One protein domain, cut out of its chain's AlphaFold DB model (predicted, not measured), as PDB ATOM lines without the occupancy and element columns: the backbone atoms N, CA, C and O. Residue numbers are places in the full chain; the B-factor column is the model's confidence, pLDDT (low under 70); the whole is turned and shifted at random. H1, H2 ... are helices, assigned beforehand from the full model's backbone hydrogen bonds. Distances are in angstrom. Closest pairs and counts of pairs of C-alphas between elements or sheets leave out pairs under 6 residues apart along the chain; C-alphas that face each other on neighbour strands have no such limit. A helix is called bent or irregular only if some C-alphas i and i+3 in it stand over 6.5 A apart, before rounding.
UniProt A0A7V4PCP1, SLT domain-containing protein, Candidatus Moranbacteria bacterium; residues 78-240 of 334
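What this domain is: This is residues 78 to 240 of the 334 residues of the protein "SLT domain-containing protein" of Candidatus Moranbacteria bacterium (UniProt A0A7V4PCP1). One helix, H5, runs through the middle of a cluster of crossed helices: the long H1 and the shorter H3 cross it and pack on it, and a kinked helix, H4, bridges H1 and H3 near the beginning of H5. Toward the other end of H5, H7 packs across it, H6 packs on H7 and H8 meets H7 at a corner, both of them very short, while H2 lies close to H5 and H7 without clearly touching them, between two long stretches with no named element, residues 103 to 114 and 127 to 145. The printed part has 163 residues with eight named helices, H1 to H8 in order along the chain, and no named strand; the class is all helix. It is compact, with a radius of gyration of the C-alphas of 15.2 A and spans of 52 by 38 by 28 A.

Where its parts are: H1, residues 78 to 102, is the longest helix, 36.6 A from C-alpha 78 at (-19.334, 46.572, 3.118) to C-alpha 102. After residues 103 to 114, H2 takes residues 115 to 126 and measures 16.3 A. Residues 127 to 145 hold no named element, and H3 follows with residues 146 to 161, 23.1 A long. H4, residues 172 to 188, is also 23.1 A long; it is irregular, with C-alphas 177 and 180 7.9 A apart, and has a kink of 64 degrees near residue 179. H5, residues 190 to 207, spans 25.1 A from C-alpha 190 at (-25.509, 50.821, 25.864). H6 is residues 212 to 216, 6.2 A, and H7 residues 220 to 233, 20.7 A. H8, residues 235 to 239, is 8.3 A long and ends with C-alpha 239 at (-46.402, 26.239, 30.353).

How they stand to each other: H5 is the hub, touching four other helices, and its centre is 2.1 A from the mean of the C-alphas. H1 touches it with residues 90 to 97 alone, at a steep tilt of 50 degrees, the same way; the closest C-alphas, of Gln 94 and Val 195, are 5.9 A apart. H3 touches H5 with residues 148 to 155 alone, at a steep tilt of 58 degrees, the same way, closest at the C-alphas of Ile 152 and Tyr 200, 6.0 A. H4 and H5 touch only at the corner, and only just, with 3 pairs of C-alphas within 8 A; the closest are those of Val 186 and Trp 192, 5.3 A. H4 touches H1 with residues 178 to 185 alone, about perpendicular at 88 degrees, with the C-alphas of Ala 86 and Ile 182 closest at 4.8 A. H4 touches H3 with residues 172 to 179 alone, closest at the C-alphas of Glu 150 and Gln 172, 5.7 A. H7 touches H5 with residues 227 to 231 alone, closest at the C-alphas of Leu 204 and Ile 227, 6.9 A; at 70.4 degrees they are only just about perpendicular. H6 touches H7, with the C-alphas of Glu 214 and Ala 223 5.1 A apart. H8 and H7 touch only at the corner, closest at the C-alphas of Ala 230 and Ile 237, 6.2 A. H2 is close to H7 but not clearly touching, the closest C-alphas being those of Phe 117 and Gln 224, 7.3 A. H1 and H7 are apart, as are H3 and H7. Every O i to N i+4 pair is within hydrogen-bond range in H1, H2, H3, H5 and H6; the figures are 11 of 13 in H4, 8 of 10 in H7 and 0 of 1 in H8, where 2 of 2 O i to N i+3 pairs are within range.

The domain as a whole: The two C-alphas farthest apart are those of Glu 78 and Arg 217, 51.8 A. The printed part has no cut. The links from H1 to H2 and from H2 to H3 are long, with 12 and 19 residues. The mean pLDDT of the printed part is 91.6, and confidence is low, under 70, at residues 78 to 81.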
ATOM      1  N   GLU A  78     -18.151  47.413   2.873       54.56
ATOM      2  CA  GLU A  78     -19.334  46.572   3.118       54.56
ATOM      3  C   GLU A  78     -19.673  46.512   4.616       54.56
ATOM      4  O   GLU A  78     -20.819  46.718   5.020       54.56
ATOM      5  N   VAL A  79     -18.643  46.403   5.464       56.69
ATOM      6  CA  VAL A  79     -18.770  46.485   6.931       56.69
ATOM      7  C   VAL A  79     -19.324  47.846   7.380       56.69
ATOM      8  O   VAL A  79     -20.130  47.921   8.310       56.69
ATOM      9  N   THR A  80     -18.924  48.936   6.718       60.09
ATOM     10  CA  THR A  80     -19.382  50.292   7.063       60.09
ATOM     11  C   THR A  80     -20.860  50.494   6.714       60.09
ATOM     12  O   THR A  80     -21.623  50.936   7.577       60.09
ATOM     13  N   ILE A  81     -21.286  50.074   5.516       60.41
ATOM     14  CA  ILE A  81     -22.692  50.117   5.074       60.41
ATOM     15  C   ILE A  81     -23.578  49.275   6.010       60.41
ATOM     16  O   ILE A  81     -24.640  49.723   6.447       60.41
ATOM     17  N   SER A  82     -23.109  48.088   6.405       77.56
ATOM     18  CA  SER A  82     -23.833  47.206   7.327       77.56
ATOM     19  C   SER A  82     -24.038  47.837   8.715       77.56
ATOM     20  O   SER A  82     -25.136  47.809   9.282       77.56
ATOM     21  N   LYS A  83     -23.015  48.513   9.261       86.81
ATOM     22  CA  LYS A  83     -23.134  49.239  10.540       86.81
ATOM     23  C   LYS A  83     -24.056  50.454  10.458       86.81
ATOM     24  O   LYS A  83     -24.745  50.761  11.433       86.81
ATOM     25  N   GLU A  84     -24.070  51.174   9.342       89.31
ATOM     26  CA  GLU A  84     -25.008  52.281   9.125       89.31
ATOM     27  C   GLU A  84     -26.449  51.776   9.112       89.31
ATOM     28  O   GLU A  84     -27.280  52.285   9.873       89.31
ATOM     29  N   ARG A  85     -26.714  50.689   8.381       91.25
ATOM     30  CA  ARG A  85     -28.034  50.057   8.348       91.25
ATOM     31  C   ARG A  85     -28.486  49.554   9.720       91.25
ATOM     32  O   ARG A  85     -29.639  49.741  10.119       91.25
ATOM     33  N   ALA A  86     -27.574  48.960  10.488       93.69
ATOM     34  CA  ALA A  86     -27.832  48.575  11.873       93.69
ATOM     35  C   ALA A  86     -28.185  49.784  12.762       93.69
ATOM     36  O   ALA A  86     -29.110  49.712  13.576       93.69
ATOM     37  N   ARG A  87     -27.507  50.930  12.594       95.75
ATOM     38  CA  ARG A  87     -27.837  52.169  13.324       95.75
ATOM     39  C   ARG A  87     -29.212  52.711  12.944       95.75
ATOM     40  O   ARG A  87     -29.935  53.151  13.834       95.75
ATOM     41  N   GLU A  88     -29.585  52.684  11.667       95.50
ATOM     42  CA  GLU A  88     -30.934  53.060  11.219       95.50
ATOM     43  C   GLU A  88     -32.002  52.179  11.864       95.50
ATOM     44  O   GLU A  88     -32.944  52.690  12.471       95.50
ATOM     45  N   THR A  89     -31.800  50.861  11.829       95.69
ATOM     46  CA  THR A  89     -32.680  49.880  12.474       95.69
ATOM     47  C   THR A  89     -32.873  50.186  13.962       95.69
ATOM     48  O   THR A  89     -34.001  50.266  14.455       95.69
ATOM     49  N   LEU A  90     -31.780  50.432  14.689       97.19
ATOM     50  CA  LEU A  90     -31.823  50.740  16.121       97.19
ATOM     51  C   LEU A  90     -32.505  52.084  16.420       97.19
ATOM     52  O   LEU A  90     -33.243  52.184  17.404       97.19
ATOM     53  N   LYS A  91     -32.330  53.097  15.560       97.75
ATOM     54  CA  LYS A  91     -33.071  54.366  15.662       97.75
ATOM     55  C   LYS A  91     -34.572  54.149  15.483       97.75
ATOM     56  O   LYS A  91     -35.352  54.705  16.253       97.75
ATOM     57  N   ILE A  92     -34.983  53.315  14.527       97.75
ATOM     58  CA  ILE A  92     -36.396  52.964  14.330       97.75
ATOM     59  C   ILE A  92     -36.941  52.271  15.582       97.75
ATOM     60  O   ILE A  92     -37.991  52.663  16.090       97.75
ATOM     61  N   PHE A  93     -36.217  51.300  16.143       98.12
ATOM     62  CA  PHE A  93     -36.620  50.658  17.395       98.12
ATOM     63  C   PHE A  93     -36.744  51.648  18.551       98.12
ATOM     64  O   PHE A  93     -37.729  51.598  19.283       98.12
ATOM     65  N   GLN A  94     -35.826  52.602  18.687       98.00
ATOM     66  CA  GLN A  94     -35.948  53.646  19.704       98.00
ATOM     67  C   GLN A  94     -37.210  54.478  19.529       98.00
ATOM     68  O   GLN A  94     -37.948  54.675  20.491       98.00
ATOM     69  N   GLN A  95     -37.484  54.921  18.305       98.06
ATOM     70  CA  GLN A  95     -38.693  55.677  18.003       98.06
ATOM     71  C   GLN A  95     -39.947  54.870  18.353       98.06
ATOM     72  O   GLN A  95     -40.863  55.406  18.973       98.06
ATOM     73  N   LYS A  96     -39.986  53.570  18.018       97.19
ATOM     74  CA  LYS A  96     -41.121  52.700  18.361       97.19
ATOM     75  C   LYS A  96     -41.240  52.467  19.864       97.19
ATOM     76  O   LYS A  96     -42.348  52.498  20.389       97.19
ATOM     77  N   TYR A  97     -40.129  52.296  20.573       96.81
ATOM     78  CA  TYR A  97     -40.115  52.217  22.033       96.81
ATOM     79  C   TYR A  97     -40.706  53.480  22.670       96.81
ATOM     80  O   TYR A  97     -41.581  53.388  23.532       96.81
ATOM     81  N   GLU A  98     -40.266  54.660  22.230       96.00
ATOM     82  CA  GLU A  98     -40.766  55.940  22.732       96.00
ATOM     83  C   GLU A  98     -42.249  56.140  22.403       96.00
ATOM     84  O   GLU A  98     -43.017  56.578  23.261       96.00
ATOM     85  N   GLU A  99     -42.671  55.781  21.190       95.00
ATOM     86  CA  GLU A  99     -44.068  55.828  20.763       95.00
ATOM     87  C   GLU A  99     -44.951  54.924  21.636       95.00
ATOM     88  O   GLU A  99     -45.950  55.387  22.190       95.00
ATOM     89  N   LEU A 100     -44.578  53.651  21.803       91.81
ATOM     90  CA  LEU A 100     -45.333  52.686  22.609       91.81
ATOM     91  C   LEU A 100     -45.384  53.101  24.082       91.81
ATOM     92  O   LEU A 100     -46.446  53.022  24.698       91.81
ATOM     93  N   SER A 101     -44.282  53.631  24.618       90.81
ATOM     94  CA  SER A 101     -44.224  54.148  25.991       90.81
ATOM     95  C   SER A 101     -45.192  55.314  26.224       90.81
ATOM     96  O   SER A 101     -45.735  55.460  27.317       90.81
ATOM     97  N   ARG A 102     -45.453  56.135  25.196       90.94
ATOM     98  CA  ARG A 102     -46.412  57.256  25.258       90.94
ATOM     99  C   ARG A 102     -47.861  56.838  24.994       90.94
ATOM    100  O   ARG A 102     -48.771  57.564  25.383       90.94
ATOM    101  N   LYS A 103     -48.104  55.680  24.367       84.44
ATOM    102  CA  LYS A 103     -49.457  55.148  24.096       84.44
ATOM    103  C   LYS A 103     -50.160  54.569  25.332       84.44
ATOM    104  O   LYS A 103     -51.310  54.147  25.223       84.44
ATOM    105  N   GLY A 104     -49.506  54.582  26.493       79.38
ATOM    106  CA  GLY A 104     -50.116  54.327  27.795       79.38
ATOM    107  C   GLY A 104     -49.866  52.931  28.367       79.38
ATOM    108  O   GLY A 104     -49.135  52.109  27.816       79.38
ATOM    109  N   GLU A 105     -50.522  52.668  29.497       85.25
ATOM    110  CA  GLU A 105     -50.265  51.524  30.387       85.25
ATOM    111  C   GLU A 105     -50.526  50.142  29.762       85.25
ATOM    112  O   GLU A 105     -50.050  49.134  30.271       85.25
ATOM    113  N   GLN A 106     -51.252  50.083  28.642       82.06
ATOM    114  CA  GLN A 106     -51.481  48.851  27.878       82.06
ATOM    115  C   GLN A 106     -50.201  48.293  27.229       82.06
ATOM    116  O   GLN A 106     -50.076  47.087  27.054       82.06
ATOM    117  N   PHE A 107     -49.251  49.170  26.891       87.81
ATOM    118  CA  PHE A 107     -47.934  48.789  26.375       87.81
ATOM    119  C   PHE A 107     -46.852  48.999  27.427       87.81
ATOM    120  O   PHE A 107     -45.922  48.204  27.514       87.81
ATOM    121  N   TRP A 108     -46.974  50.064  28.220       91.12
ATOM    122  CA  TRP A 108     -45.970  50.462  29.194       91.12
ATOM    123  C   TRP A 108     -46.577  50.650  30.587       91.12
ATOM    124  O   TRP A 108     -46.770  51.786  31.025       91.12
ATOM    125  N   PRO A 109     -46.911  49.556  31.297       91.44
ATOM    126  CA  PRO A 109     -47.392  49.621  32.671       91.44
ATOM    127  C   PRO A 109     -46.308  50.187  33.599       91.44
ATOM    128  O   PRO A 109     -45.455  49.450  34.099       91.44
ATOM    129  N   SER A 110     -46.318  51.495  33.857       93.12
ATOM    130  CA  SER A 110     -45.219  52.211  34.532       93.12
ATOM    131  C   SER A 110     -44.926  51.712  35.952       93.12
ATOM    132  O   SER A 110     -43.799  51.818  36.437       93.12
ATOM    133  N   LYS A 111     -45.923  51.112  36.611       94.94
ATOM    134  CA  LYS A 111     -45.776  50.487  37.935       94.94
ATOM    135  C   LYS A 111     -45.111  49.107  37.905       94.94
ATOM    136  O   LYS A 111     -44.634  48.654  38.939       94.94
ATOM    137  N   VAL A 112     -45.075  48.453  36.743       96.31
ATOM    138  CA  VAL A 112     -44.377  47.176  36.514       96.31
ATOM    139  C   VAL A 112     -43.002  47.453  35.914       96.31
ATOM    140  O   VAL A 112     -41.993  46.986  36.434       96.31
ATOM    141  N   PHE A 113     -42.937  48.289  34.879       96.38
ATOM    142  CA  PHE A 113     -41.708  48.695  34.197       96.38
ATOM    143  C   PHE A 113     -41.012  49.863  34.902       96.38
ATOM    144  O   PHE A 113     -40.789  50.935  34.337       96.38
ATOM    145  N   THR A 114     -40.673  49.645  36.172       94.94
ATOM    146  CA  THR A 114     -39.978  50.626  37.008       94.94
ATOM    147  C   THR A 114     -38.485  50.689  36.684       94.94
ATOM    148  O   THR A 114     -37.921  49.802  36.042       94.94
ATOM    149  N   SER A 115     -37.806  51.732  37.172       93.12
ATOM    150  CA  SER A 115     -36.344  51.805  37.062       93.12
ATOM    151  C   SER A 115     -35.668  50.619  37.759       93.12
ATOM    152  O   SER A 115     -34.817  49.969  37.159       93.12
ATOM    153  N   ASP A 116     -36.119  50.255  38.966       94.44
ATOM    154  CA  ASP A 116     -35.578  49.108  39.709       94.44
ATOM    155  C   ASP A 116     -35.730  47.795  38.928       94.44
ATOM    156  O   ASP A 116     -34.802  46.995  38.901       94.44
ATOM    157  N   PHE A 117     -36.851  47.598  38.223       97.19
ATOM    158  CA  PHE A 117     -37.052  46.430  37.362       97.19
ATOM    159  C   PHE A 117     -35.974  46.327  36.272       97.19
ATOM    160  O   PHE A 117     -35.331  45.288  36.127       97.19
ATOM    161  N   PHE A 118     -35.708  47.414  35.543       97.19
ATOM    162  CA  PHE A 118     -34.682  47.401  34.495       97.19
ATOM    163  C   PHE A 118     -33.252  47.417  35.036       97.19
ATOM    164  O   PHE A 118     -32.353  46.923  34.351       97.19
ATOM    165  N   ILE A 119     -33.019  47.978  36.226       95.88
ATOM    166  CA  ILE A 119     -31.721  47.878  36.901       95.88
ATOM    167  C   ILE A 119     -31.441  46.421  37.264       95.88
ATOM    168  O   ILE A 119     -30.355  45.926  36.973       95.88
ATOM    169  N   THR A 120     -32.432  45.718  37.816       96.62
ATOM    170  CA  THR A 120     -32.339  44.289  38.129       96.62
ATOM    171  C   THR A 120     -31.940  43.464  36.907       96.62
ATOM    172  O   THR A 120     -30.961  42.729  36.992       96.62
ATOM    173  N   ILE A 121     -32.623  43.625  35.763       97.50
ATOM    174  CA  ILE A 121     -32.268  42.886  34.535       97.50
ATOM    175  C   ILE A 121     -30.810  43.165  34.148       97.50
ATOM    176  O   ILE A 121     -30.022  42.245  33.988       97.50
ATOM    177  N   GLN A 122     -30.405  44.434  34.065       96.94
ATOM    178  CA  GLN A 122     -29.038  44.789  33.656       96.94
ATOM    179  C   GLN A 122     -27.954  44.284  34.629       96.94
ATOM    180  O   GLN A 122     -26.838  43.996  34.188       96.94
ATOM    181  N   LEU A 123     -28.252  44.187  35.932       94.06
ATOM    182  CA  LEU A 123     -27.338  43.613  36.926       94.06
ATOM    183  C   LEU A 123     -27.168  42.104  36.726       94.06
ATOM    184  O   LEU A 123     -26.031  41.642  36.697       94.06
ATOM    185  N   ILE A 124     -28.268  41.364  36.562       93.94
ATOM    186  CA  ILE A 124     -28.238  39.901  36.400       93.94
ATOM    187  C   ILE A 124     -27.571  39.513  35.077       93.94
ATOM    188  O   ILE A 124     -26.692  38.651  35.053       93.94
ATOM    189  N   GLU A 125     -27.966  40.181  33.993       94.25
ATOM    190  CA  GLU A 125     -27.576  39.820  32.631       94.25
ATOM    191  C   GLU A 125     -26.112  40.148  32.325       94.25
ATOM    192  O   GLU A 125     -25.389  39.344  31.745       94.25
ATOM    193  N   SER A 126     -25.646  41.344  32.696       92.31
ATOM    194  CA  SER A 126     -24.330  41.827  32.246       92.31
ATOM    195  C   SER A 126     -23.504  42.524  33.314       92.31
ATOM    196  O   SER A 126     -22.422  43.021  33.002       92.31
ATOM    197  N   GLU A 127     -24.007  42.647  34.545       90.81
ATOM    198  CA  GLU A 127     -23.422  43.526  35.565       90.81
ATOM    199  C   GLU A 127     -23.156  44.940  35.033       90.81
ATOM    200  O   GLU A 127     -22.133  45.567  35.326       90.81
ATOM    201  N   TYR A 128     -24.085  45.446  34.215       90.94
ATOM    202  CA  TYR A 128     -23.966  46.735  33.539       90.94
ATOM    203  C   TYR A 128     -22.822  46.841  32.514       90.94
ATOM    204  O   TYR A 128     -22.454  47.955  32.127       90.94
ATOM    205  N   ASN A 129     -22.275  45.727  32.023       90.50
ATOM    206  CA  ASN A 129     -21.276  45.727  30.960       90.50
ATOM    207  C   ASN A 129     -21.941  45.833  29.570       90.50
ATOM    208  O   ASN A 129     -22.510  44.858  29.076       90.50
ATOM    209  N   PRO A 130     -21.834  46.977  28.865       89.31
ATOM    210  CA  PRO A 130     -22.455  47.135  27.552       89.31
ATOM    211  C   PRO A 130     -21.795  46.304  26.452       89.31
ATOM    212  O   PRO A 130     -22.407  46.107  25.408       89.31
ATOM    213  N   LYS A 131     -20.573  45.809  26.677       92.94
ATOM    214  CA  LYS A 131     -19.834  44.973  25.726       92.94
ATOM    215  C   LYS A 131     -20.048  43.475  25.955       92.94
ATOM    216  O   LYS A 131     -19.469  42.683  25.216       92.94
ATOM    217  N   ALA A 132     -20.838  43.093  26.964       90.25
ATOM    218  CA  ALA A 132     -21.070  41.697  27.308       90.25
ATOM    219  C   ALA A 132     -21.671  40.914  26.133       90.25
ATOM    220  O   ALA A 132     -22.550  41.403  25.416       90.25
ATOM    221  N   GLU A 133     -21.202  39.685  25.972       92.19
ATOM    222  CA  GLU A 133     -21.722  38.699  25.038       92.19
ATOM    223  C   GLU A 133     -21.624  37.317  25.683       92.19
ATOM    224  O   GLU A 133     -20.591  36.994  26.272       92.19
ATOM    225  N   SER A 134     -22.689  36.527  25.586       83.75
ATOM    226  CA  SER A 134     -22.698  35.140  26.051       83.75
ATOM    227  C   SER A 134     -22.304  34.170  24.938       83.75
ATOM    228  O   SER A 134     -22.413  34.473  23.751       83.75
ATOM    229  N   SER A 135     -21.916  32.952  25.317       75.75
ATOM    230  CA  SER A 135     -21.661  31.856  24.371       75.75
ATOM    231  C   SER A 135     -22.894  31.472  23.543       75.75
ATOM    232  O   SER A 135     -22.747  30.969  22.434       75.75
ATOM    233  N   ALA A 136     -24.099  31.738  24.053       76.62
ATOM    234  CA  ALA A 136     -25.363  31.528  23.346       76.62
ATOM    235  C   ALA A 136     -25.705  32.664  22.359       76.62
ATOM    236  O   ALA A 136     -26.748  32.623  21.710       76.62
ATOM    237  N   GLY A 137     -24.852  33.689  22.250       80.75
ATOM    238  CA  GLY A 137     -25.038  34.816  21.340       80.75
ATOM    239  C   GLY A 137     -25.894  35.956  21.895       80.75
ATOM    240  O   GLY A 137     -26.180  36.896  21.158       80.75
ATOM    241  N   ALA A 138     -26.283  35.922  23.175       90.06
ATOM    242  CA  ALA A 138     -26.921  37.066  23.834       90.06
ATOM    243  C   ALA A 138     -25.947  38.249  23.902       90.06
ATOM    244  O   ALA A 138     -24.766  38.044  24.182       90.06
ATOM    245  N   PHE A 139     -26.405  39.485  23.675       92.94
ATOM    246  CA  PHE A 139     -25.498  40.631  23.558       92.94
ATOM    247  C   PHE A 139     -25.980  41.927  24.221       92.94
ATOM    248  O   PHE A 139     -27.170  42.247  24.321       92.94
ATOM    249  N   GLY A 140     -25.004  42.737  24.628       95.38
ATOM    250  CA  GLY A 140     -25.218  44.064  25.192       95.38
ATOM    251  C   GLY A 140     -25.628  44.046  26.663       95.38
ATOM    252  O   GLY A 140     -25.684  43.010  27.323       95.38
ATOM    253  N   ILE A 141     -25.947  45.231  27.186       95.06
ATOM    254  CA  ILE A 141     -26.168  45.446  28.627       95.06
ATOM    255  C   ILE A 141     -27.389  44.706  29.205       95.06
ATOM    256  O   ILE A 141     -27.467  44.479  30.411       95.06
ATOM    257  N   MET A 142     -28.351  44.337  28.361       97.62
ATOM    258  CA  MET A 142     -29.524  43.548  28.749       97.62
ATOM    259  C   MET A 142     -29.499  42.130  28.153       97.62
ATOM    260  O   MET A 142     -30.534  41.476  28.170       97.62
ATOM    261  N   GLN A 143     -28.354  41.685  27.608       96.12
ATOM    262  CA  GLN A 143     -28.170  40.365  26.978       96.12
ATOM    263  C   GLN A 143     -29.328  39.996  26.037       96.12
ATOM    264  O   GLN A 143     -30.014  38.993  26.200       96.12
ATOM    265  N   ASN A 144     -29.567  40.844  25.036       95.12
ATOM    266  CA  ASN A 144     -30.618  40.602  24.053       95.12
ATOM    267  C   ASN A 144     -30.246  39.382  23.211       95.12
ATOM    268  O   ASN A 144     -29.160  39.345  22.633       95.12
ATOM    269  N   MET A 145     -31.146  38.407  23.121       90.12
ATOM    270  CA  MET A 145     -30.988  37.271  22.215       90.12
ATOM    271  C   MET A 145     -31.391  37.670  20.789       90.12
ATOM    272  O   MET A 145     -32.369  38.408  20.642       90.12
ATOM    273  N   PRO A 146     -30.747  37.147  19.732       89.81
ATOM    274  CA  PRO A 146     -31.189  37.338  18.347       89.81
ATOM    275  C   PRO A 146     -32.695  37.118  18.143       89.81
ATOM    276  O   PRO A 146     -33.391  38.003  17.650       89.81
ATOM    277  N   VAL A 147     -33.222  36.006  18.667       86.00
ATOM    278  CA  VAL A 147     -34.655  35.671  18.591       86.00
ATOM    279  C   VAL A 147     -35.556  36.718  19.262       86.00
ATOM    280  O   VAL A 147     -36.656  36.981  18.788       86.00
ATOM    281  N   SER A 148     -35.084  37.391  20.318       90.50
ATOM    282  CA  SER A 148     -35.851  38.467  20.961       90.50
ATOM    283  C   SER A 148     -35.970  39.706  20.065       90.50
ATOM    284  O   SER A 148     -36.992  40.390  20.092       90.50
ATOM    285  N   VAL A 149     -34.964  39.976  19.223       94.50
ATOM    286  CA  VAL A 149     -34.998  41.068  18.234       94.50
ATOM    287  C   VAL A 149     -35.970  40.739  17.101       94.50
ATOM    288  O   VAL A 149     -36.733  41.605  16.670       94.50
ATOM    289  N   GLU A 150     -36.002  39.481  16.664       90.19
ATOM    290  CA  GLU A 150     -36.988  39.003  15.689       90.19
ATOM    291  C   GLU A 150     -38.423  39.128  16.221       90.19
ATOM    292  O   GLU A 150     -39.307  39.625  15.516       90.19
ATOM    293  N   ASP A 151     -38.653  38.762  17.484       89.38
ATOM    294  CA  ASP A 151     -39.955  38.896  18.146       89.38
ATOM    295  C   ASP A 151     -40.411  40.357  18.267       89.38
ATOM    296  O   ASP A 151     -41.597  40.653  18.088       89.38
ATOM    297  N   ILE A 152     -39.483  41.293  18.491       96.94
ATOM    298  CA  ILE A 152     -39.778  42.731  18.444       96.94
ATOM    299  C   ILE A 152     -40.301  43.119  17.057       96.94
ATOM    300  O   ILE A 152     -41.366  43.731  16.960       96.94
ATOM    301  N   VAL A 153     -39.601  42.753  15.977       95.25
ATOM    302  CA  VAL A 153     -40.034  43.076  14.603       95.25
ATOM    303  C   VAL A 153     -41.374  42.443  14.268       95.25
ATOM    304  O   VAL A 153     -42.257  43.101  13.705       95.25
ATOM    305  N   ARG A 154     -41.563  41.179  14.651       89.38
ATOM    306  CA  ARG A 154     -42.825  40.458  14.481       89.38
ATOM    307  C   ARG A 154     -43.970  41.203  15.156       89.38
ATOM    308  O   ARG A 154     -44.992  41.463  14.518       89.38
ATOM    309  N   TYR A 155     -43.784  41.611  16.406       93.81
ATOM    310  CA  TYR A 155     -44.801  42.339  17.150       93.81
ATOM    311  C   TYR A 155     -45.082  43.728  16.562       93.81
ATOM    312  O   TYR A 155     -46.241  44.083  16.358       93.81
ATOM    313  N   LEU A 156     -44.051  44.498  16.198       94.50
ATOM    314  CA  LEU A 156     -44.225  45.807  15.555       94.50
ATOM    315  C   LEU A 156     -44.968  45.692  14.214       94.50
ATOM    316  O   LEU A 156     -45.835  46.513  13.914       94.50
ATOM    317  N   THR A 157     -44.694  44.638  13.443       92.44
ATOM    318  CA  THR A 157     -45.405  44.332  12.194       92.44
ATOM    319  C   THR A 157     -46.881  44.025  12.448       92.44
ATOM    320  O   THR A 157     -47.746  44.521  11.723       92.44
ATOM    321  N   ILE A 158     -47.192  43.249  13.491       88.12
ATOM    322  CA  ILE A 158     -48.574  42.975  13.911       88.12
ATOM    323  C   ILE A 158     -49.286  44.279  14.287       88.12
ATOM    324  O   ILE A 158     -50.371  44.551  13.771       88.12
ATOM    325  N   LEU A 159     -48.666  45.115  15.125       89.94
ATOM    326  CA  LEU A 159     -49.236  46.400  15.534       89.94
ATOM    327  C   LEU A 159     -49.478  47.333  14.341       89.94
ATOM    328  O   LEU A 159     -50.489  48.036  14.302       89.94
ATOM    329  N   ASN A 160     -48.586  47.318  13.349       92.06
ATOM    330  CA  ASN A 160     -48.748  48.073  12.111       92.06
ATOM    331  C   ASN A 160     -49.930  47.574  11.272       92.06
ATOM    332  O   ASN A 160     -50.763  48.371  10.845       92.06
ATOM    333  N   ARG A 161     -50.072  46.252  11.099       89.06
ATOM    334  CA  ARG A 161     -51.232  45.647  10.412       89.06
ATOM    335  C   ARG A 161     -52.551  45.983  11.111       89.06
ATOM    336  O   ARG A 161     -53.558  46.218  10.451       89.06
ATOM    337  N   GLN A 162     -52.531  46.065  12.440       86.44
ATOM    338  CA  GLN A 162     -53.669  46.479  13.265       86.44
ATOM    339  C   GLN A 162     -53.880  48.005  13.305       86.44
ATOM    340  O   GLN A 162     -54.785  48.474  13.992       86.44
ATOM    341  N   LYS A 163     -53.069  48.791  12.578       90.00
ATOM    342  CA  LYS A 163     -53.106  50.265  12.540       90.00
ATOM    343  C   LYS A 163     -52.930  50.924  13.914       90.00
ATOM    344  O   LYS A 163     -53.364  52.054  14.130       90.00
ATOM    345  N   VAL A 164     -52.286  50.230  14.853       86.81
ATOM    346  CA  VAL A 164     -51.974  50.757  16.191       86.81
ATOM    347  C   VAL A 164     -50.796  51.725  16.120       86.81
ATOM    348  O   VAL A 164     -50.786  52.739  16.821       86.81
ATOM    349  N   ILE A 165     -49.816  51.421  15.270       89.69
ATOM    350  CA  ILE A 165     -48.628  52.235  14.986       89.69
ATOM    351  C   ILE A 165     -48.389  52.271  13.475       89.69
ATOM    352  O   ILE A 165     -48.930  51.441  12.749       89.69
ATOM    353  N   VAL A 166     -47.535  53.184  13.014       93.94
ATOM    354  CA  VAL A 166     -46.934  53.106  11.672       93.94
ATOM    355  C   VAL A 166     -45.540  52.508  11.818       93.94
ATOM    356  O   VAL A 166     -44.708  53.081  12.515       93.94
ATOM    357  N   TYR A 167     -45.263  51.372  11.187       92.94
ATOM    358  CA  TYR A 167     -43.948  50.730  11.213       92.94
ATOM    359  C   TYR A 167     -43.378  50.629   9.798       92.94
ATOM    360  O   TYR A 167     -43.902  49.897   8.963       92.94
ATOM    361  N   GLN A 168     -42.303  51.380   9.557       91.81
ATOM    362  CA  GLN A 168     -41.495  51.364   8.335       91.81
ATOM    363  C   GLN A 168     -40.066  50.941   8.705       91.81
ATOM    364  O   GLN A 168     -39.124  51.717   8.581       91.81
ATOM    365  N   GLY A 169     -39.939  49.758   9.305       91.56
ATOM    366  CA  GLY A 169     -38.660  49.192   9.732       91.56
ATOM    367  C   GLY A 169     -38.307  47.911   8.982       91.56
ATOM    368  O   GLY A 169     -39.057  47.519   8.087       91.56
ATOM    369  N   PRO A 170     -37.180  47.276   9.348       92.56
ATOM    370  CA  PRO A 170     -36.756  46.025   8.734       92.56
ATOM    371  C   PRO A 170     -37.782  44.917   8.974       92.56
ATOM    372  O   PRO A 170     -38.480  44.908   9.990       92.56
ATOM    373  N   ASP A 171     -37.848  43.960   8.056       90.56
ATOM    374  CA  ASP A 171     -38.589  42.723   8.279       90.56
ATOM    375  C   ASP A 171     -37.727  41.666   9.002       90.56
ATOM    376  O   ASP A 171     -36.568  41.895   9.352       90.56
ATOM    377  N   GLN A 172     -38.308  40.494   9.285       86.31
ATOM    378  CA  GLN A 172     -37.587  39.425   9.991       86.31
ATOM    379  C   GLN A 172     -36.391  38.890   9.195       86.31
ATOM    380  O   GLN A 172     -35.395  38.502   9.802       86.31
ATOM    381  N   LYS A 173     -36.478  38.852   7.859       86.38
ATOM    382  CA  LYS A 173     -35.383  38.369   7.014       86.38
ATOM    383  C   LYS A 173     -34.214  39.346   7.088       86.38
ATOM    384  O   LYS A 173     -33.096  38.928   7.370       86.38
ATOM    385  N   GLU A 174     -34.501  40.638   6.960       87.44
ATOM    386  CA  GLU A 174     -33.498  41.693   7.069       87.44
ATOM    387  C   GLU A 174     -32.831  41.707   8.457       87.44
ATOM    388  O   GLU A 174     -31.615  41.866   8.559       87.44
ATOM    389  N   ILE A 175     -33.584  41.478   9.542       91.38
ATOM    390  CA  ILE A 175     -32.991  41.340  10.884       91.38
ATOM    391  C   ILE A 175     -32.024  40.165  10.962       91.38
ATOM    392  O   ILE A 175     -30.936  40.334  11.511       91.38
ATOM    393  N   LYS A 176     -32.396  38.994  10.435       86.25
ATOM    394  CA  LYS A 176     -31.528  37.808  10.457       86.25
ATOM    395  C   LYS A 176     -30.219  38.060   9.717       86.25
ATOM    396  O   LYS A 176     -29.161  37.697  10.219       86.25
ATOM    397  N   GLU A 177     -30.290  38.722   8.569       87.62
ATOM    398  CA  GLU A 177     -29.121  39.076   7.758       87.62
ATOM    399  C   GLU A 177     -28.237  40.137   8.446       87.62
ATOM    400  O   GLU A 177     -27.015  40.091   8.340       87.62
ATOM    401  N   ASN A 178     -28.832  41.054   9.216       89.94
ATOM    402  CA  ASN A 178     -28.137  42.195   9.824       89.94
ATOM    403  C   ASN A 178     -27.784  42.011  11.321       89.94
ATOM    404  O   ASN A 178     -27.254  42.924  11.965       89.94
ATOM    405  N   ILE A 179     -28.080  40.853  11.925       90.88
ATOM    406  CA  ILE A 179     -28.016  40.692  13.387       90.88
ATOM    407  C   ILE A 179     -26.612  40.918  13.963       90.88
ATOM    408  O   ILE A 179     -26.472  41.557  15.009       90.88
ATOM    409  N   GLU A 180     -25.559  40.480  13.267       92.38
ATOM    410  CA  GLU A 180     -24.181  40.660  13.740       92.38
ATOM    411  C   GLU A 180     -23.765  42.136  13.736       92.38
ATOM    412  O   GLU A 180     -23.124  42.607  14.678       92.38
ATOM    413  N   SER A 181     -24.197  42.916  12.744       94.25
ATOM    414  CA  SER A 181     -23.936  44.358  12.727       94.25
ATOM    415  C   SER A 181     -24.762  45.107  13.773       94.25
ATOM    416  O   SER A 181     -24.230  45.994  14.448       94.25
ATOM    417  N   ILE A 182     -26.014  44.703  14.014       94.50
ATOM    418  CA  ILE A 182     -26.822  45.209  15.138       94.50
ATOM    419  C   ILE A 182     -26.101  44.967  16.465       94.50
ATOM    420  O   ILE A 182     -25.944  45.890  17.268       94.50
ATOM    421  N   LYS A 183     -25.610  43.749  16.682       93.94
ATOM    422  CA  LYS A 183     -24.860  43.361  17.875       93.94
ATOM    423  C   LYS A 183     -23.590  44.189  18.061       93.94
ATOM    424  O   LYS A 183     -23.353  44.687  19.164       93.94
ATOM    425  N   GLN A 184     -22.800  44.393  17.007       92.38
ATOM    426  CA  GLN A 184     -21.610  45.250  17.062       92.38
ATOM    427  C   GLN A 184     -21.965  46.691  17.459       92.38
ATOM    428  O   GLN A 184     -21.367  47.239  18.386       92.38
ATOM    429  N   VAL A 185     -22.983  47.285  16.830       94.62
ATOM    430  CA  VAL A 185     -23.417  48.664  17.113       94.62
ATOM    431  C   VAL A 185     -24.003  48.805  18.526       94.62
ATOM    432  O   VAL A 185     -23.775  49.810  19.202       94.62
ATOM    433  N   VAL A 186     -24.729  47.801  19.022       94.25
ATOM    434  CA  VAL A 186     -25.269  47.798  20.393       94.25
ATOM    435  C   VAL A 186     -24.154  47.829  21.442       94.25
ATOM    436  O   VAL A 186     -24.298  48.498  22.467       94.25
ATOM    437  N   LYS A 187     -23.022  47.168  21.184       91.06
ATOM    438  CA  LYS A 187     -21.859  47.191  22.086       91.06
ATOM    439  C   LYS A 187     -21.132  48.538  22.107       91.06
ATOM    440  O   LYS A 187     -20.470  48.852  23.098       91.06
ATOM    441  N   GLU A 188     -21.267  49.341  21.050       92.25
ATOM    442  CA  GLU A 188     -20.745  50.713  20.982       92.25
ATOM    443  C   GLU A 188     -21.600  51.687  21.822       92.25
ATOM    444  O   GLU A 188     -21.076  52.662  22.363       92.25
ATOM    445  N   ASN A 189     -22.905  51.421  21.987       91.12
ATOM    446  CA  ASN A 189     -23.821  52.282  22.739       91.12
ATOM    447  C   ASN A 189     -24.850  51.490  23.565       91.12
ATOM    448  O   ASN A 189     -25.861  51.003  23.059       91.12
ATOM    449  N   ALA A 190     -24.655  51.498  24.888       91.81
ATOM    450  CA  ALA A 190     -25.509  50.821  25.864       91.81
ATOM    451  C   ALA A 190     -27.008  51.160  25.753       91.81
ATOM    452  O   ALA A 190     -27.849  50.340  26.121       91.81
ATOM    453  N   ASN A 191     -27.365  52.358  25.275       95.56
ATOM    454  CA  ASN A 191     -28.767  52.755  25.138       95.56
ATOM    455  C   ASN A 191     -29.504  51.899  24.110       95.56
ATOM    456  O   ASN A 191     -30.659  51.555  24.348       95.56
ATOM    457  N   TRP A 192     -28.835  51.474  23.038       96.81
ATOM    458  CA  TRP A 192     -29.420  50.557  22.063       96.81
ATOM    459  C   TRP A 192     -29.741  49.199  22.670       96.81
ATOM    460  O   TRP A 192     -30.857  48.710  22.513       96.81
ATOM    461  N   GLY A 193     -28.827  48.651  23.473       96.50
ATOM    462  CA  GLY A 193     -29.084  47.415  24.211       96.50
ATOM    463  C   GLY A 193     -30.265  47.532  25.181       96.50
ATOM    464  O   GLY A 193     -31.017  46.574  25.339       96.50
ATOM    465  N   ARG A 194     -30.466  48.709  25.793       97.69
ATOM    466  CA  ARG A 194     -31.621  48.974  26.669       97.69
ATOM    467  C   ARG A 194     -32.931  49.098  25.905       97.69
ATOM    468  O   ARG A 194     -33.951  48.630  26.392       97.69
ATOM    469  N   VAL A 195     -32.919  49.760  24.751       98.31
ATOM    470  CA  VAL A 195     -34.110  49.912  23.901       98.31
ATOM    471  C   VAL A 195     -34.621  48.542  23.472       98.31
ATOM    472  O   VAL A 195     -35.806  48.271  23.648       98.31
ATOM    473  N   LEU A 196     -33.731  47.667  22.991       98.38
ATOM    474  CA  LEU A 196     -34.085  46.296  22.619       98.38
ATOM    475  C   LEU A 196     -34.688  45.530  23.806       98.38
ATOM    476  O   LEU A 196     -35.818  45.058  23.709       98.38
ATOM    477  N   GLY A 197     -34.016  45.511  24.961       98.19
ATOM    478  CA  GLY A 197     -34.498  44.747  26.117       98.19
ATOM    479  C   GLY A 197     -35.835  45.264  26.656       98.19
ATOM    480  O   GLY A 197     -36.709  44.491  27.046       98.19
ATOM    481  N   LYS A 198     -36.051  46.585  26.618       98.56
ATOM    482  CA  LYS A 198     -37.327  47.209  26.999       98.56
ATOM    483  C   LYS A 198     -38.448  46.918  26.008       98.56
ATOM    484  O   LYS A 198     -39.567  46.656  26.440       98.56
ATOM    485  N   LEU A 199     -38.168  46.942  24.704       98.38
ATOM    486  CA  LEU A 199     -39.132  46.519  23.688       98.38
ATOM    487  C   LEU A 199     -39.504  45.054  23.868       98.38
ATOM    488  O   LEU A 199     -40.687  44.738  23.843       98.38
ATOM    489  N   TYR A 200     -38.536  44.179  24.131       98.25
ATOM    490  CA  TYR A 200     -38.833  42.776  24.393       98.25
ATOM    491  C   TYR A 200     -39.689  42.593  25.656       98.25
ATOM    492  O   TYR A 200     -40.645  41.825  25.642       98.25
ATOM    493  N   CYS A 201     -39.464  43.381  26.715       98.25
ATOM    494  CA  CYS A 201     -40.372  43.404  27.869       98.25
ATOM    495  C   CYS A 201     -41.804  43.822  27.482       98.25
ATOM    496  O   CYS A 201     -42.763  43.225  27.973       98.25
ATOM    497  N   ILE A 202     -41.965  44.806  26.584       96.50
ATOM    498  CA  ILE A 202     -43.281  45.173  26.032       96.50
ATOM    499  C   ILE A 202     -43.888  43.992  25.267       96.50
ATOM    500  O   ILE A 202     -45.076  43.731  25.435       96.50
ATOM    501  N   VAL A 203     -43.109  43.257  24.466       94.88
ATOM    502  CA  VAL A 203     -43.586  42.047  23.773       94.88
ATOM    503  C   VAL A 203     -44.076  41.015  24.797       94.88
ATOM    504  O   VAL A 203     -45.222  40.580  24.726       94.88
ATOM    505  N   LEU A 204     -43.277  40.681  25.812       93.56
ATOM    506  CA  LEU A 204     -43.678  39.745  26.870       93.56
ATOM    507  C   LEU A 204     -44.995  40.155  27.543       93.56
ATOM    508  O   LEU A 204     -45.889  39.326  27.701       93.56
ATOM    509  N   PHE A 205     -45.138  41.429  27.901       94.00
ATOM    510  CA  PHE A 205     -46.323  41.914  28.599       94.00
ATOM    511  C   PHE A 205     -47.545  42.052  27.684       94.00
ATOM    512  O   PHE A 205     -48.617  41.553  28.011       94.00
ATOM    513  N   ALA A 206     -47.418  42.742  26.553       88.19
ATOM    514  CA  ALA A 206     -48.548  43.135  25.712       88.19
ATOM    515  C   ALA A 206     -48.915  42.083  24.652       88.19
ATOM    516  O   ALA A 206     -50.093  41.938  24.333       88.19
ATOM    517  N   CYS A 207     -47.932  41.340  24.131       87.94
ATOM    518  CA  CYS A 207     -48.129  40.303  23.112       87.94
ATOM    519  C   CYS A 207     -48.383  38.935  23.751       87.94
ATOM    520  O   CYS A 207     -49.386  38.289  23.462       87.94
ATOM    521  N   TYR A 208     -47.495  38.512  24.655       87.00
ATOM    522  CA  TYR A 208     -47.576  37.200  25.310       87.00
ATOM    523  C   TYR A 208     -48.380  37.211  26.622       87.00
ATOM    524  O   TYR A 208     -48.471  36.189  27.301       87.00
ATOM    525  N   GLU A 209     -48.972  38.354  26.981       90.62
ATOM    526  CA  GLU A 209     -49.818  38.550  28.167       90.62
ATOM    527  C   GLU A 209     -49.144  38.188  29.511       90.62
ATOM    528  O   GLU A 209     -49.820  37.970  30.522       90.62
ATOM    529  N   ILE A 210     -47.807  38.152  29.568       93.06
ATOM    530  CA  ILE A 210     -47.061  37.791  30.779       93.06
ATOM    531  C   ILE A 210     -47.240  38.874  31.848       93.06
ATOM    532  O   ILE A 210     -46.839  40.022  31.671       93.06
ATOM    533  N   GLY A 211     -47.826  38.498  32.989       93.69
ATOM    534  CA  GLY A 211     -48.032  39.394  34.132       93.69
ATOM    535  C   GLY A 211     -49.225  40.352  34.006       93.69
ATOM    536  O   GLY A 211     -49.445  41.162  34.908       93.69
ATOM    537  N   GLN A 212     -50.017  40.285  32.926       93.00
ATOM    538  CA  GLN A 212     -51.172  41.179  32.757       93.00
ATOM    539  C   GLN A 212     -52.262  40.952  33.807       93.00
ATOM    540  O   GLN A 212     -52.888  41.908  34.261       93.00
ATOM    541  N   GLU A 213     -52.511  39.699  34.182       94.31
ATOM    542  CA  GLU A 213     -53.554  39.375  35.156       94.31
ATOM    543  C   GLU A 213     -53.215  39.944  36.540       94.31
ATOM    544  O   GLU A 213     -54.045  40.593  37.174       94.31
ATOM    545  N   GLU A 214     -51.964  39.794  36.969       97.38
ATOM    546  CA  GLU A 214     -51.439  40.377  38.203       97.38
ATOM    547  C   GLU A 214     -51.505  41.908  38.164       97.38
ATOM    548  O   GLU A 214     -51.956  42.542  39.121       97.38
ATOM    549  N   TYR A 215     -51.149  42.513  37.025       95.06
ATOM    550  CA  TYR A 215     -51.263  43.955  36.826       95.06
ATOM    551  C   TYR A 215     -52.706  44.456  36.998       95.06
ATOM    552  O   TYR A 215     -52.929  45.439  37.712       95.06
ATOM    553  N   ARG A 216     -53.700  43.770  36.412       93.94
ATOM    554  CA  ARG A 216     -55.130  44.117  36.568       93.94
ATOM    555  C   ARG A 216     -55.584  44.029  38.026       93.94
ATOM    556  O   ARG A 216     -56.363  44.869  38.474       93.94
ATOM    557  N   ARG A 217     -55.046  43.068  38.783       96.69
ATOM    558  CA  ARG A 217     -55.266  42.915  40.233       96.69
ATOM    559  C   ARG A 217     -54.475  43.914  41.084       96.69
ATOM    560  O   ARG A 217     -54.612  43.907  42.302       96.69
ATOM    561  N   LYS A 218     -53.692  44.802  40.456       96.62
ATOM    562  CA  LYS A 218     -52.788  45.772  41.096       96.62
ATOM    563  C   LYS A 218     -51.661  45.126  41.911       96.62
ATOM    564  O   LYS A 218     -51.049  45.799  42.738       96.62
ATOM    565  N   ASP A 219     -51.343  43.863  41.636       97.44
ATOM    566  CA  ASP A 219     -50.179  43.177  42.193       97.44
ATOM    567  C   ASP A 219     -48.980  43.338  41.249       97.44
ATOM    568  O   ASP A 219     -48.608  42.461  40.468       97.44
ATOM    569  N   TYR A 220     -48.395  44.536  41.271       96.12
ATOM    570  CA  TYR A 220     -47.320  44.903  40.348       96.12
ATOM    571  C   TYR A 220     -46.039  44.099  40.584       96.12
ATOM    572  O   TYR A 220     -45.298  43.836  39.639       96.12
ATOM    573  N   GLU A 221     -45.779  43.683  41.825       94.88
ATOM    574  CA  GLU A 221     -44.605  42.875  42.144       94.88
ATOM    575  C   GLU A 221     -44.768  41.440  41.633       94.88
ATOM    576  O   GLU A 221     -43.822  40.889  41.069       94.88
ATOM    577  N   ALA A 222     -45.959  40.842  41.751       95.44
ATOM    578  CA  ALA A 222     -46.229  39.549  41.127       95.44
ATOM    579  C   ALA A 222     -46.145  39.622  39.593       95.44
ATOM    580  O   ALA A 222     -45.585  38.718  38.971       95.44
ATOM    581  N   ALA A 223     -46.611  40.717  38.979       97.06
ATOM    582  CA  ALA A 223     -46.446  40.938  37.541       97.06
ATOM    583  C   ALA A 223     -44.959  40.968  37.138       97.06
ATOM    584  O   ALA A 223     -44.557  40.260  36.216       97.06
ATOM    585  N   GLN A 224     -44.116  41.710  37.869       97.44
ATOM    586  CA  GLN A 224     -42.660  41.731  37.652       97.44
ATOM    587  C   GLN A 224     -42.042  40.334  37.796       97.44
ATOM    588  O   GLN A 224     -41.298  39.896  36.918       97.44
ATOM    589  N   LYS A 225     -42.399  39.606  38.865       94.88
ATOM    590  CA  LYS A 225     -41.960  38.223  39.124       94.88
ATOM    591  C   LYS A 225     -42.319  37.264  37.992       94.88
ATOM    592  O   LYS A 225     -41.599  36.290  37.794       94.88
ATOM    593  N   LYS A 226     -43.381  37.542  37.226       96.19
ATOM    594  CA  LYS A 226     -43.715  36.755  36.036       96.19
ATOM    595  C   LYS A 226     -42.862  37.069  34.812       96.19
ATOM    596  O   LYS A 226     -42.544  36.168  34.038       96.19
ATOM    597  N   ILE A 227     -42.497  38.335  34.642       97.50
ATOM    598  CA  ILE A 227     -41.767  38.800  33.461       97.50
ATOM    599  C   ILE A 227     -40.299  38.369  33.518       97.50
ATOM    600  O   ILE A 227     -39.781  37.942  32.497       97.50
ATOM    601  N   PHE A 228     -39.641  38.395  34.683       97.06
ATOM    602  CA  PHE A 228     -38.224  38.006  34.800       97.06
ATOM    603  C   PHE A 228     -37.881  36.612  34.238       97.06
ATOM    604  O   PHE A 228     -37.025  36.535  33.360       97.06
ATOM    605  N   PRO A 229     -38.521  35.506  34.665       93.81
ATOM    606  CA  PRO A 229     -38.193  34.189  34.120       93.81
ATOM    607  C   PRO A 229     -38.579  34.066  32.639       93.81
ATOM    608  O   PRO A 229     -37.905  33.361  31.897       93.81
ATOM    609  N   ALA A 230     -39.615  34.782  32.184       94.00
ATOM    610  CA  ALA A 230     -39.973  34.831  30.767       94.00
ATOM    611  C   ALA A 230     -38.974  35.647  29.929       94.00
ATOM    612  O   ALA A 230     -38.812  35.376  28.744       94.00
ATOM    613  N   TYR A 231     -38.289  36.620  30.530       96.44
ATOM    614  CA  TYR A 231     -37.204  37.359  29.891       96.44
ATOM    615  C   TYR A 231     -35.987  36.456  29.658       96.44
ATOM    616  O   TYR A 231     -35.463  36.435  28.551       96.44
ATOM    617  N   ASN A 232     -35.603  35.664  30.665       93.38
ATOM    618  CA  ASN A 232     -34.472  34.735  30.586       93.38
ATOM    619  C   ASN A 232     -34.740  33.519  29.682       93.38
ATOM    620  O   ASN A 232     -33.907  33.178  28.852       93.38
ATOM    621  N   PHE A 233     -35.892  32.858  29.836       88.88
ATOM    622  CA  PHE A 233     -36.180  31.589  29.151       88.88
ATOM    623  C   PHE A 233     -37.083  31.738  27.916       88.88
ATOM    624  O   PHE A 233     -37.127  30.861  27.057       88.88
ATOM    625  N   GLY A 234     -37.842  32.829  27.832       87.00
ATOM    626  CA  GLY A 234     -38.961  32.980  26.903       87.00
ATOM    627  C   GLY A 234     -40.318  32.710  27.559       87.00
ATOM    628  O   GLY A 234     -40.435  32.094  28.624       87.00
ATOM    629  N   HIS A 235     -41.387  33.172  26.908       85.94
ATOM    630  CA  HIS A 235     -42.753  33.139  27.448       85.94
ATOM    631  C   HIS A 235     -43.274  31.720  27.761       85.94
ATOM    632  O   HIS A 235     -44.132  31.551  28.630       85.94
ATOM    633  N   SER A 236     -42.740  30.693  27.092       87.31
ATOM    634  CA  SER A 236     -43.149  29.290  27.239       87.31
ATOM    635  C   SER A 236     -42.796  28.670  28.597       87.31
ATOM    636  O   SER A 236     -43.333  27.614  28.935       87.31
ATOM    637  N   ILE A 237     -41.963  29.328  29.418       87.25
ATOM    638  CA  ILE A 237     -41.642  28.879  30.784       87.25
ATOM    639  C   ILE A 237     -42.900  28.678  31.642       87.25
ATOM    640  O   ILE A 237     -42.968  27.761  32.458       87.25
ATOM    641  N   TRP A 238     -43.937  29.481  31.396       87.94
ATOM    642  CA  TRP A 238     -45.203  29.432  32.127       87.94
ATOM    643  C   TRP A 238     -46.107  28.258  31.738       87.94
ATOM    644  O   TRP A 238     -47.079  27.988  32.440       87.94
ATOM    645  N   ASN A 239     -45.757  27.512  30.686       88.31
ATOM    646  CA  ASN A 239     -46.402  26.239  30.353       88.31
ATOM    647  C   ASN A 239     -45.808  25.064  31.154       88.31
ATOM    648  O   ASN A 239     -46.341  23.956  31.114       88.31
ATOM    649  N   LYS A 240     -44.699  25.284  31.875       88.62
ATOM    650  CA  LYS A 240     -44.000  24.277  32.686       88.62
ATOM    651  C   LYS A 240     -44.325  24.465  34.169       88.62
ATOM    652  O   LYS A 240     -44.484  25.588  34.646       88.62
TER     653      LYS A 240